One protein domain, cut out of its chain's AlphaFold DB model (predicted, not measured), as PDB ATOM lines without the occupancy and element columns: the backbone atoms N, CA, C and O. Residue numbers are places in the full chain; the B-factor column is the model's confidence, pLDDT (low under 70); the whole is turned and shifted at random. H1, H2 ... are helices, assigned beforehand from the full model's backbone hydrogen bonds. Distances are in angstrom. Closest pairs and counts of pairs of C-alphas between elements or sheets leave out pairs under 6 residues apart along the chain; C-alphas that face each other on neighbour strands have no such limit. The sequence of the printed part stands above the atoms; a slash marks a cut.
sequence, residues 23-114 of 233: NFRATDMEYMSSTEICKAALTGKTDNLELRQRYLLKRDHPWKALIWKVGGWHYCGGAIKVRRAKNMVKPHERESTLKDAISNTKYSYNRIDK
ATOM      1  N   ASN A  23      48.328  -4.837 -17.352       79.81
ATOM      2  CA  ASN A  23      47.252  -4.653 -16.382       79.81
ATOM      3  C   ASN A  23      47.217  -3.199 -15.875       79.81
ATOM      4  O   ASN A  23      47.907  -2.817 -14.929       79.81
ATOM      5  N   PHE A  24      46.449  -2.358 -16.562       91.88
ATOM      6  CA  PHE A  24      46.256  -0.951 -16.224       91.88
ATOM      7  C   PHE A  24      44.814  -0.536 -16.519       91.88
ATOM      8  O   PHE A  24      44.283  -0.844 -17.590       91.88
ATOM      9  N   ARG A  25      44.215   0.204 -15.582       94.06
ATOM     10  CA  ARG A  25      42.902   0.838 -15.721       94.06
ATOM     11  C   ARG A  25      42.997   2.310 -15.324       94.06
ATOM     12  O   ARG A  25      43.557   2.634 -14.270       94.06
ATOM     13  N   ALA A  26      42.482   3.182 -16.182       95.75
ATOM     14  CA  ALA A  26      42.318   4.602 -15.902       95.75
ATOM     15  C   ALA A  26      40.958   4.838 -15.237       95.75
ATOM     16  O   ALA A  26      39.957   4.264 -15.666       95.75
ATOM     17  N   THR A  27      40.925   5.707 -14.228       96.62
ATOM     18  CA  THR A  27      39.667   6.284 -13.738       96.62
ATOM     19  C   THR A  27      39.085   7.237 -14.784       96.62
ATOM     20  O   THR A  27      39.806   7.731 -15.654       96.62
ATOM     21  N   ASP A  28      37.799   7.563 -14.672       96.94
ATOM     22  CA  ASP A  28      37.142   8.499 -15.591       96.94
ATOM     23  C   ASP A  28      37.807   9.883 -15.575       96.94
ATOM     24  O   ASP A  28      38.017  10.486 -16.626       96.94
ATOM     25  N   MET A  29      38.238  10.359 -14.403       96.44
ATOM     26  CA  MET A  29      38.947  11.635 -14.276       96.44
ATOM     27  C   MET A  29      40.320  11.607 -14.970       96.44
ATOM     28  O   MET A  29      40.679  12.530 -15.705       96.44
ATOM     29  N   GLU A  30      41.099  10.540 -14.783       97.06
ATOM     30  CA  GLU A  30      42.403  10.377 -15.444       97.06
ATOM     31  C   GLU A  30      42.260  10.231 -16.960       97.06
ATOM     32  O   GLU A  30      43.062  10.770 -17.729       97.06
ATOM     33  N   TYR A  31      41.220   9.523 -17.398       96.38
ATOM     34  CA  TYR A  31      40.886   9.375 -18.804       96.38
ATOM     35  C   TYR A  31      40.537  10.734 -19.416       96.38
ATOM     36  O   TYR A  31      41.136  11.152 -20.405       96.38
ATOM     37  N   MET A  32      39.619  11.473 -18.789       96.75
ATOM     38  CA  MET A  32      39.136  12.752 -19.309       96.75
ATOM     39  C   MET A  32      40.189  13.866 -19.270       96.75
ATOM     40  O   MET A  32      40.178  14.729 -20.147       96.75
ATOM     41  N   SER A  33      41.133  13.808 -18.328       95.94
ATOM     42  CA  SER A  33      42.288  14.719 -18.252       95.94
ATOM     43  C   SER A  33      43.456  14.339 -19.174       95.94
ATOM     44  O   SER A  33      44.510  14.976 -19.139       95.94
ATOM     45  N   SER A  34      43.333  13.269 -19.963       96.81
ATOM     46  CA  SER A  34      44.352  12.885 -20.945       96.81
ATOM     47  C   SER A  34      44.187  13.656 -22.258       96.81
ATOM     48  O   SER A  34      43.141  14.240 -22.528       96.81
ATOM     49  N   THR A  35      45.218  13.661 -23.103       96.19
ATOM     50  CA  THR A  35      45.113  14.225 -24.459       96.19
ATOM     51  C   THR A  35      44.139  13.411 -25.311       96.19
ATOM     52  O   THR A  35      43.910  12.232 -25.040       96.19
ATOM     53  N   GLU A  36      43.603  13.997 -26.382       95.06
ATOM     54  CA  GLU A  36      42.650  13.310 -27.270       95.06
ATOM     55  C   GLU A  36      43.207  11.995 -27.845       95.06
ATOM     56  O   GLU A  36      42.530  10.965 -27.830       95.06
ATOM     57  N   ILE A  37      44.480  11.982 -28.256       96.31
ATOM     58  CA  ILE A  37      45.139  10.753 -28.723       96.31
ATOM     59  C   ILE A  37      45.281   9.710 -27.607       96.31
ATOM     60  O   ILE A  37      45.168   8.512 -27.870       96.31
ATOM     61  N   CYS A  38      45.462  10.135 -26.353       97.75
ATOM     62  CA  CYS A  38      45.504   9.217 -25.221       97.75
ATOM     63  C   CYS A  38      44.129   8.707 -24.798       97.75
ATOM     64  O   CYS A  38      44.031   7.533 -24.449       97.75
ATOM     65  N   LYS A  39      43.064   9.511 -24.898       97.25
ATOM     66  CA  LYS A  39      41.687   9.017 -24.734       97.25
ATOM     67  C   LYS A  39      41.425   7.891 -25.732       97.25
ATOM     68  O   LYS A  39      41.093   6.780 -25.336       97.25
ATOM     69  N   ALA A  40      41.731   8.122 -27.010       96.19
ATOM     70  CA  ALA A  40      41.636   7.096 -28.048       96.19
ATOM     71  C   ALA A  40      42.480   5.838 -27.743       96.19
ATOM     72  O   ALA A  40      41.989   4.709 -27.860       96.19
ATOM     73  N   ALA A  41      43.735   6.014 -27.314       96.31
ATOM     74  CA  ALA A  41      44.636   4.907 -26.989       96.31
ATOM     75  C   ALA A  41      44.197   4.093 -25.761       96.31
ATOM     76  O   ALA A  41      44.542   2.916 -25.652       96.31
ATOM     77  N   LEU A  42      43.432   4.696 -24.847       96.25
ATOM     78  CA  LEU A  42      42.993   4.091 -23.590       96.25
ATOM     79  C   LEU A  42      41.562   3.537 -23.634       96.25
ATOM     80  O   LEU A  42      41.072   3.070 -22.609       96.25
ATOM     81  N   THR A  43      40.893   3.518 -24.788       94.06
ATOM     82  CA  THR A  43      39.515   2.994 -24.931       94.06
ATOM     83  C   THR A  43      39.340   1.571 -24.369       94.06
ATOM     84  O   THR A  43      38.332   1.262 -23.732       94.06
ATOM     85  N   GLY A  44      40.350   0.704 -24.514       91.19
ATOM     86  CA  GLY A  44      40.379  -0.644 -23.921       91.19
ATOM     87  C   GLY A  44      40.822  -0.715 -22.449       91.19
ATOM     88  O   GLY A  44      40.883  -1.807 -21.885       91.19
ATOM     89  N   LYS A  45      41.154   0.424 -21.831       94.00
ATOM     90  CA  LYS A  45      41.764   0.569 -20.495       94.00
ATOM     91  C   LYS A  45      40.908   1.415 -19.534       94.00
ATOM     92  O   LYS A  45      41.399   1.838 -18.495       94.00
ATOM     93  N   THR A  46      39.633   1.624 -19.852       93.75
ATOM     94  CA  THR A  46      38.602   2.157 -18.945       93.75
ATOM     95  C   THR A  46      37.458   1.149 -18.817       93.75
ATOM     96  O   THR A  46      37.212   0.381 -19.758       93.75
ATOM     97  N   ASP A  47      36.787   1.138 -17.668       93.25
ATOM     98  CA  ASP A  47      35.580   0.338 -17.423       93.25
ATOM     99  C   ASP A  47      34.299   1.093 -17.827       93.25
ATOM    100  O   ASP A  47      33.249   0.479 -18.017       93.25
ATOM    101  N   ASN A  48      34.392   2.406 -18.063       95.62
ATOM    102  CA  ASN A  48      33.287   3.228 -18.538       95.62
ATOM    103  C   ASN A  48      33.033   2.990 -20.040       95.62
ATOM    104  O   ASN A  48      33.812   3.391 -20.913       95.62
ATOM    105  N   LEU A  49      31.916   2.323 -20.343       95.00
ATOM    106  CA  LEU A  49      31.522   1.971 -21.710       95.00
ATOM    107  C   LEU A  49      31.178   3.194 -22.566       95.00
ATOM    108  O   LEU A  49      31.449   3.177 -23.766       95.00
ATOM    109  N   GLU A  50      30.635   4.254 -21.970       95.75
ATOM    110  CA  GLU A  50      30.300   5.481 -22.692       95.75
ATOM    111  C   GLU A  50      31.574   6.192 -23.162       95.75
ATOM    112  O   GLU A  50      31.705   6.527 -24.341       95.75
ATOM    113  N   LEU A  51      32.565   6.347 -22.275       93.94
ATOM    114  CA  LEU A  51      33.868   6.914 -22.635       93.94
ATOM    115  C   LEU A  51      34.578   6.064 -23.689       93.94
ATOM    116  O   LEU A  51      35.148   6.603 -24.643       93.94
ATOM    117  N   ARG A  52      34.500   4.734 -23.560       93.12
ATOM    118  CA  ARG A  52      35.027   3.815 -24.573       93.12
ATOM    119  C   ARG A  52      34.389   4.069 -25.937       93.12
ATOM    120  O   ARG A  52      35.123   4.186 -26.911       93.12
ATOM    121  N   GLN A  53      33.060   4.148 -26.014       94.50
ATOM    122  CA  GLN A  53      32.339   4.364 -27.273       94.50
ATOM    123  C   GLN A  53      32.627   5.746 -27.866       94.50
ATOM    124  O   GLN A  53      32.907   5.850 -29.058       94.50
ATOM    125  N   ARG A  54      32.630   6.790 -27.030       94.69
ATOM    126  CA  ARG A  54      32.825   8.188 -27.441       94.69
ATOM    127  C   ARG A  54      34.159   8.428 -28.149       94.69
ATOM    128  O   ARG A  54      34.208   9.194 -29.106       94.69
ATOM    129  N   TYR A  55      35.229   7.783 -27.687       93.81
ATOM    130  CA  TYR A  55      36.591   7.994 -28.200       93.81
ATOM    131  C   TYR A  55      37.118   6.826 -29.044       93.81
ATOM    132  O   TYR A  55      38.296   6.803 -29.414       93.81
ATOM    133  N   LEU A  56      36.265   5.848 -29.363       92.50
ATOM    134  CA  LEU A  56      36.636   4.740 -30.232       92.50
ATOM    135  C   LEU A  56      36.925   5.254 -31.647       92.50
ATOM    136  O   LEU A  56      36.052   5.776 -32.336       92.50
ATOM    137  N   LEU A  57      38.159   5.058 -32.108       90.88
ATOM    138  CA  LEU A  57      38.558   5.513 -33.436       90.88
ATOM    139  C   LEU A  57      37.933   4.666 -34.554       90.88
ATOM    140  O   LEU A  57      38.106   3.435 -34.615       90.88
ATOM    141  N   LYS A  58      37.308   5.362 -35.515       88.81
ATOM    142  CA  LYS A  58      36.922   4.805 -36.819       88.81
ATOM    143  C   LYS A  58      38.143   4.234 -37.551       88.81
ATOM    144  O   LYS A  58      39.290   4.553 -37.237       88.81
ATOM    145  N   ARG A  59      37.905   3.301 -38.479       81.88
ATOM    146  CA  ARG A  59      38.960   2.506 -39.140       81.88
ATOM    147  C   ARG A  59      39.994   3.362 -39.880       81.88
ATOM    148  O   ARG A  59      41.165   3.007 -39.873       81.88
ATOM    149  N   ASP A  60      39.547   4.448 -40.482       87.44
ATOM    150  CA  ASP A  60      40.296   5.390 -41.311       87.44
ATOM    151  C   ASP A  60      41.006   6.496 -40.517       87.44
ATOM    152  O   ASP A  60      41.796   7.249 -41.084       87.44
ATOM    153  N   HIS A  61      40.780   6.594 -39.203       91.88
ATOM    154  CA  HIS A  61      41.385   7.652 -38.404       91.88
ATOM    155  C   HIS A  61      42.922   7.511 -38.356       91.88
ATOM    156  O   HIS A  61      43.421   6.459 -37.937       91.88
ATOM    157  N   PRO A  62      43.701   8.567 -38.660       85.25
ATOM    158  CA  PRO A  62      45.160   8.482 -38.778       85.25
ATOM    159  C   PRO A  62      45.848   8.026 -37.484       85.25
ATOM    160  O   PRO A  62      46.789   7.231 -37.512       85.25
ATOM    161  N   TRP A  63      45.342   8.447 -36.318       94.06
ATOM    162  CA  TRP A  63      45.882   7.987 -35.031       94.06
ATOM    163  C   TRP A  63      45.702   6.494 -34.782       94.06
ATOM    164  O   TRP A  63      46.470   5.938 -34.008       94.06
ATOM    165  N   LYS A  64      44.732   5.820 -35.413       93.69
ATOM    166  CA  LYS A  64      44.480   4.400 -35.145       93.69
ATOM    167  C   LYS A  64      45.698   3.563 -35.521       93.69
ATOM    168  O   LYS A  64      46.192   2.808 -34.689       93.69
ATOM    169  N   ALA A  65      46.223   3.752 -36.731       93.12
ATOM    170  CA  ALA A  65      47.421   3.051 -37.188       93.12
ATOM    171  C   ALA A  65      48.638   3.375 -36.307       93.12
ATOM    172  O   ALA A  65      49.365   2.469 -35.907       93.12
ATOM    173  N   LEU A  66      48.820   4.652 -35.949       95.38
ATOM    174  CA  LEU A  66      49.916   5.091 -35.084       95.38
ATOM    175  C   LEU A  66      49.835   4.464 -33.684       95.38
ATOM    176  O   LEU A  66      50.806   3.859 -33.240       95.38
ATOM    177  N   ILE A  67      48.684   4.564 -33.009       96.31
ATOM    178  CA  ILE A  67      48.449   4.015 -31.664       96.31
ATOM    179  C   ILE A  67      48.740   2.517 -31.643       96.31
ATOM    180  O   ILE A  67      49.440   2.056 -30.746       96.31
ATOM    181  N   TRP A  68      48.243   1.759 -32.625       94.06
ATOM    182  CA  TRP A  68      48.502   0.321 -32.703       94.06
ATOM    183  C   TRP A  68      49.975   0.014 -32.974       94.06
ATOM    184  O   TRP A  68      50.555  -0.811 -32.269       94.06
ATOM    185  N   LYS A  69      50.602   0.714 -33.930       95.19
ATOM    186  CA  LYS A  69      52.022   0.539 -34.274       95.19
ATOM    187  C   LYS A  69      52.931   0.726 -33.059       95.19
ATOM    188  O   LYS A  69      53.866  -0.048 -32.865       95.19
ATOM    189  N   VAL A  70      52.671   1.752 -32.251       96.88
ATOM    190  CA  VAL A  70      53.540   2.107 -31.118       96.88
ATOM    191  C   VAL A  70      53.056   1.542 -29.782       96.88
ATOM    192  O   VAL A  70      53.709   1.733 -28.761       96.88
ATOM    193  N   GLY A  71      51.909   0.860 -29.749       96.00
ATOM    194  CA  GLY A  71      51.263   0.449 -28.502       96.00
ATOM    195  C   GLY A  71      50.981   1.643 -27.588       96.00
ATOM    196  O   GLY A  71      51.433   1.666 -26.447       96.00
ATOM    197  N   GLY A  72      50.276   2.657 -28.096       96.50
ATOM    198  CA  GLY A  72      50.073   3.957 -27.445       96.50
ATOM    199  C   GLY A  72      49.495   3.905 -26.027       96.50
ATOM    200  O   GLY A  72      49.729   4.815 -25.234       96.50
ATOM    201  N   TRP A  73      48.792   2.827 -25.670       96.12
ATOM    202  CA  TRP A  73      48.297   2.601 -24.309       96.12
ATOM    203  C   TRP A  73      49.417   2.454 -23.270       96.12
ATOM    204  O   TRP A  73      49.190   2.808 -22.115       96.12
ATOM    205  N   HIS A  74      50.610   1.972 -23.649       97.12
ATOM    206  CA  HIS A  74      51.746   1.883 -22.725       97.12
ATOM    207  C   HIS A  74      52.242   3.278 -22.336       97.12
ATOM    208  O   HIS A  74      52.353   3.570 -21.148       97.12
ATOM    209  N   TYR A  75      52.452   4.165 -23.315       98.19
ATOM    210  CA  TYR A  75      52.748   5.573 -23.045       98.19
ATOM    211  C   TYR A  75      51.631   6.251 -22.243       98.19
ATOM    212  O   TYR A  75      51.895   6.801 -21.178       98.19
ATOM    213  N   CYS A  76      50.382   6.199 -22.711       98.31
ATOM    214  CA  CYS A  76      49.301   6.951 -22.074       98.31
ATOM    215  C   CYS A  76      49.009   6.467 -20.644       98.31
ATOM    216  O   CYS A  76      48.747   7.276 -19.754       98.31
ATOM    217  N   GLY A  77      49.116   5.159 -20.391       98.12
ATOM    218  CA  GLY A  77      49.062   4.621 -19.034       98.12
ATOM    219  C   GLY A  77      50.293   4.994 -18.200       98.12
ATOM    220  O   GLY A  77      50.155   5.311 -17.020       98.12
ATOM    221  N   GLY A  78      51.483   5.052 -18.809       97.94
ATOM    222  CA  GLY A  78      52.700   5.593 -18.195       97.94
ATOM    223  C   GLY A  78      52.535   7.045 -17.736       97.94
ATOM    224  O   GLY A  78      52.805   7.350 -16.578       97.94
ATOM    225  N   ALA A  79      51.985   7.919 -18.581       98.50
ATOM    226  CA  ALA A  79      51.704   9.315 -18.237       98.50
ATOM    227  C   ALA A  79      50.728   9.447 -17.052       98.50
ATOM    228  O   ALA A  79      50.914  10.283 -16.167       98.50
ATOM    229  N   ILE A  80      49.703   8.587 -16.976       98.50
ATOM    230  CA  ILE A  80      48.823   8.515 -15.799       98.50
ATOM    231  C   ILE A  80      49.600   8.060 -14.557       98.50
ATOM    232  O   ILE A  80      49.455   8.667 -13.499       98.50
ATOM    233  N   LYS A  81      50.461   7.042 -14.672       98.06
ATOM    234  CA  LYS A  81      51.267   6.539 -13.548       98.06
ATOM    235  C   LYS A  81      52.230   7.589 -12.987       98.06
ATOM    236  O   LYS A  81      52.339   7.682 -11.768       98.06
ATOM    237  N   VAL A  82      52.843   8.428 -13.827       98.31
ATOM    238  CA  VAL A  82      53.654   9.569 -13.353       98.31
ATOM    239  C   VAL A  82      52.804  10.537 -12.524       98.31
ATOM    240  O   VAL A  82      53.202  10.925 -11.426       98.31
ATOM    241  N   ARG A  83      51.594  10.875 -12.991       97.50
ATOM    242  CA  ARG A  83      50.662  11.740 -12.241       97.50
ATOM    243  C   ARG A  83      50.223  11.118 -10.914       97.50
ATOM    244  O   ARG A  83      50.178  11.823  -9.911       97.50
ATOM    245  N   ARG A  84      49.951   9.807 -10.882       96.69
ATOM    246  CA  ARG A  84      49.649   9.077  -9.637       96.69
ATOM    247  C   ARG A  84      50.809   9.179  -8.652       96.69
ATOM    248  O   ARG A  84      50.595   9.564  -7.507       96.69
ATOM    249  N   ALA A  85      52.027   8.901  -9.117       97.50
ATOM    250  CA  ALA A  85      53.231   8.880  -8.292       97.50
ATOM    251  C   ALA A  85      53.511  10.207  -7.567       97.50
ATOM    252  O   ALA A  85      53.998  10.187  -6.439       97.50
ATOM    253  N   LYS A  86      53.150  11.352  -8.163       95.19
ATOM    254  CA  LYS A  86      53.298  12.681  -7.540       95.19
ATOM    255  C   LYS A  86      52.485  12.855  -6.250       95.19
ATOM    256  O   LYS A  86      52.868  13.656  -5.409       95.19
ATOM    257  N   ASN A  87      51.420  12.073  -6.067       93.75
ATOM    258  CA  ASN A  87      50.553  12.116  -4.885       93.75
ATOM    259  C   ASN A  87      50.716  10.891  -3.965       93.75
ATOM    260  O   ASN A  87      49.958  10.723  -3.011       93.75
ATOM    261  N   MET A  88      51.668   9.995  -4.251       95.19
ATOM    262  CA  MET A  88      51.869   8.782  -3.457       95.19
ATOM    263  C   MET A  88      52.696   9.069  -2.204       95.19
ATOM    264  O   MET A  88      53.803   9.593  -2.285       95.19
ATOM    265  N   VAL A  89      52.179   8.643  -1.051       94.81
ATOM    266  CA  VAL A  89      52.837   8.824   0.255       94.81
ATOM    267  C   VAL A  89      53.935   7.782   0.492       94.81
ATOM    268  O   VAL A  89      54.956   8.083   1.102       94.81
ATOM    269  N   LYS A  90      53.743   6.546   0.016       95.81
ATOM    270  CA  LYS A  90      54.661   5.428   0.273       95.81
ATOM    271  C   LYS A  90      55.836   5.433  -0.719       95.81
ATOM    272  O   LYS A  90      55.604   5.178  -1.906       95.81
ATOM    273  N   PRO A  91      57.093   5.633  -0.271       94.38
ATOM    274  CA  PRO A  91      58.231   5.831  -1.176       94.38
ATOM    275  C   PRO A  91      58.508   4.651  -2.113       94.38
ATOM    276  O   PRO A  91      58.682   4.854  -3.309       94.38
ATOM    277  N   HIS A  92      58.479   3.416  -1.601       95.12
ATOM    278  CA  HIS A  92      58.738   2.222  -2.413       95.12
ATOM    279  C   HIS A  92      57.686   2.029  -3.519       95.12
ATOM    280  O   HIS A  92      58.020   1.765  -4.673       95.12
ATOM    281  N   GLU A  93      56.401   2.196  -3.193       96.31
ATOM    282  CA  GLU A  93      55.325   2.084  -4.184       96.31
ATOM    283  C   GLU A  93      55.415   3.210  -5.228       96.31
ATOM    284  O   GLU A  93      55.213   2.966  -6.421       96.31
ATOM    285  N   ARG A  94      55.777   4.431  -4.800       97.56
ATOM    286  CA  ARG A  94      56.031   5.573  -5.690       97.56
ATOM    287  C   ARG A  94      57.173   5.278  -6.662       97.56
ATOM    288  O   ARG A  94      57.005   5.442  -7.868       97.56
ATOM    289  N   GLU A  95      58.312   4.815  -6.153       98.00
ATOM    290  CA  GLU A  95      59.486   4.471  -6.958       98.00
ATOM    291  C   GLU A  95      59.168   3.363  -7.971       98.00
ATOM    292  O   GLU A  95      59.443   3.511  -9.165       98.00
ATOM    293  N   SER A  96      58.522   2.283  -7.518       97.56
ATOM    294  CA  SER A  96      58.085   1.188  -8.388       97.56
ATOM    295  C   SER A  96      57.142   1.683  -9.488       97.56
ATOM    296  O   SER A  96      57.272   1.276 -10.644       97.56
ATOM    297  N   THR A  97      56.212   2.583  -9.156       97.69
ATOM    298  CA  THR A  97      55.257   3.159 -10.116       97.69
ATOM    299  C   THR A  97      55.956   4.016 -11.171       97.69
ATOM    300  O   THR A  97      55.627   3.916 -12.355       97.69
ATOM    301  N   LEU A  98      56.947   4.823 -10.777       98.50
ATOM    302  CA  LEU A  98      57.736   5.646 -11.701       98.50
ATOM    303  C   LEU A  98      58.598   4.785 -12.636       98.50
ATOM    304  O   LEU A  98      58.603   5.014 -13.846       98.50
ATOM    305  N   LYS A  99      59.267   3.753 -12.107       98.31
ATOM    306  CA  LYS A  99      60.052   2.800 -12.914       98.31
ATOM    307  C   LYS A  99      59.187   2.072 -13.942       98.31
ATOM    308  O   LYS A  99      59.572   1.946 -15.107       98.31
ATOM    309  N   ASP A 100      57.993   1.648 -13.543       97.31
ATOM    310  CA  ASP A 100      57.037   1.027 -14.454       97.31
ATOM    311  C   ASP A 100      56.501   2.023 -15.504       97.31
ATOM    312  O   ASP A 100      56.399   1.685 -16.687       97.31
ATOM    313  N   ALA A 101      56.235   3.279 -15.128       98.25
ATOM    314  CA  ALA A 101      55.858   4.331 -16.076       98.25
ATOM    315  C   ALA A 101      56.942   4.573 -17.140       98.25
ATOM    316  O   ALA A 101      56.621   4.673 -18.329       98.25
ATOM    317  N   ILE A 102      58.216   4.604 -16.734       98.69
ATOM    318  CA  ILE A 102      59.369   4.735 -17.635       98.69
ATOM    319  C   ILE A 102      59.445   3.540 -18.585       98.69
ATOM    320  O   ILE A 102      59.546   3.733 -19.795       98.69
ATOM    321  N   SER A 103      59.359   2.314 -18.063       98.12
ATOM    322  CA  SER A 103      59.434   1.088 -18.870       98.12
ATOM    323  C   SER A 103      58.342   1.040 -19.948       98.12
ATOM    324  O   SER A 103      58.628   0.854 -21.135       98.12
ATOM    325  N   ASN A 104      57.092   1.310 -19.562       96.94
ATOM    326  CA  ASN A 104      55.965   1.344 -20.494       96.94
ATOM    327  C   ASN A 104      56.081   2.491 -21.503       96.94
ATOM    328  O   ASN A 104      55.862   2.298 -22.698       96.94
ATOM    329  N   THR A 105      56.483   3.682 -21.065       98.56
ATOM    330  CA  THR A 105      56.651   4.805 -21.996       98.56
ATOM    331  C   THR A 105      57.779   4.533 -22.989       98.56
ATOM    332  O   THR A 105      57.614   4.772 -24.186       98.56
ATOM    333  N   LYS A 106      58.890   3.936 -22.536       98.50
ATOM    334  CA  LYS A 106      60.020   3.531 -23.384       98.50
ATOM    335  C   LYS A 106      59.610   2.501 -24.438       98.50
ATOM    336  O   LYS A 106      60.094   2.574 -25.568       98.50
ATOM    337  N   TYR A 107      58.689   1.586 -24.114       97.75
ATOM    338  CA  TYR A 107      58.130   0.641 -25.088       97.75
ATOM    339  C   TYR A 107      57.515   1.364 -26.296       97.75
ATOM    340  O   TYR A 107      57.835   1.015 -27.438       97.75
ATOM    341  N   SER A 108      56.667   2.371 -26.054       98.44
ATOM    342  CA  SER A 108      56.045   3.156 -27.128       98.44
ATOM    343  C   SER A 108      57.036   4.083 -27.812       98.44
ATOM    344  O   SER A 108      57.082   4.140 -29.041       98.44
ATOM    345  N   TYR A 109      57.885   4.748 -27.028       98.62
ATOM    346  CA  TYR A 109      58.896   5.663 -27.541       98.62
ATOM    347  C   TYR A 109      59.839   4.965 -28.525       98.62
ATOM    348  O   TYR A 109      60.147   5.513 -29.576       98.62
ATOM    349  N   ASN A 110      60.265   3.732 -28.260       98.38
ATOM    350  CA  ASN A 110      61.158   3.001 -29.168       98.38
ATOM    351  C   ASN A 110      60.506   2.583 -30.498       98.38
ATOM    352  O   ASN A 110      61.215   2.155 -31.403       98.38
ATOM    353  N   ARG A 111      59.180   2.695 -30.630       98.44
ATOM    354  CA  ARG A 111      58.422   2.310 -31.834       98.44
ATOM    355  C   ARG A 111      57.920   3.498 -32.648       98.44
ATOM    356  O   ARG A 111      57.355   3.299 -33.727       98.44
ATOM    357  N   ILE A 112      58.099   4.715 -32.140       98.12
ATOM    358  CA  ILE A 112      57.739   5.941 -32.843       98.12
ATOM    359  C   ILE A 112      58.964   6.549 -33.530       98.12
ATOM    360  O   ILE A 112      60.079   6.487 -33.009       98.12
ATOM    361  N   ASP A 113      58.740   7.144 -34.700       97.94
ATOM    362  CA  ASP A 113      59.716   8.023 -35.343       97.94
ATOM    363  C   ASP A 113      59.974   9.231 -34.431       97.94
ATOM    364  O   ASP A 113      59.027   9.856 -33.952       97.94
ATOM    365  N   LYS A 114      61.243   9.550 -34.167       98.19
ATOM    366  CA  LYS A 114      61.620  10.617 -33.233       98.19
ATOM    367  C   LYS A 114      61.327  12.019 -33.752       98.19
ATOM    368  O   LYS A 114      61.239  12.923 -32.937       98.19
TER     369      LYS A 114
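AT A GLANCE: This is residues 23 to 114 of the 233 residues of an uncharacterized protein of Porticoccaceae bacterium (UniProt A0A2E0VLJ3). A helical hairpin of the two longest helices, H5 and H6, makes one side of the domain, and four short helices lie on the H5 side or at one end. H2 packs on the first part of H5, H1 is next to H2, H4 meets the end of H6, and H3 lies farthest out. The printed part has 92 residues with six named helices, H1 to H6 in order, and no named strand; the class is all helix. It is compact, with a radius of gyration of the C-alphas of 13.5 A and spans of 44 by 32 by 19 A.

HOW THE PARTS SIT: H6, residues 91 to 109, touches H5, residues 72 to 85, in a hairpin: opposite ways at a shallow tilt of 22 degrees, closest C-alphas Gly 78 and Ala 101, 4.0 A. H2, residues 36 to 41, touches H5 with residues 72 to 76 of H5 alone; the closest C-alphas, of Ala 41 and Trp 73, are 5.1 A apart. H4, residues 62 to 70, and H6 only just touch, only at their ends, with 3 pairs of C-alphas within 8 A; the closest are Val 70 and Ser 108, 4.8 A. H1, residues 28 to 32, and H2 only just touch, only at the corner, with 3 such pairs; the closest are Tyr 31 and Lys 39, 6.0 A. H3, residues 49 to 54, touches no helix but is near H2. Every O i to N i+4 pair is within hydrogen-bond range in H1, H2, H3, H5 and H6, and 4 of 5 in H4.

IN THESE COORDINATES: H6 is 26.4 A long, H5 20.0 A and H4 13.0 A; H2 and H3 are 8.6 A each and H1 6.0 A. H1 begins at C-alpha 28 (37.142, 8.499, -15.591), and H6 ends at C-alpha 109 (58.896, 5.663, -27.541).

THE WHOLE: The C-alphas farthest apart, of Asp 60 and Lys 90, are 44.0 A apart. The printed part has no cut, and no link is long. Its mean pLDDT is 95.5, and no printed residue is under 70.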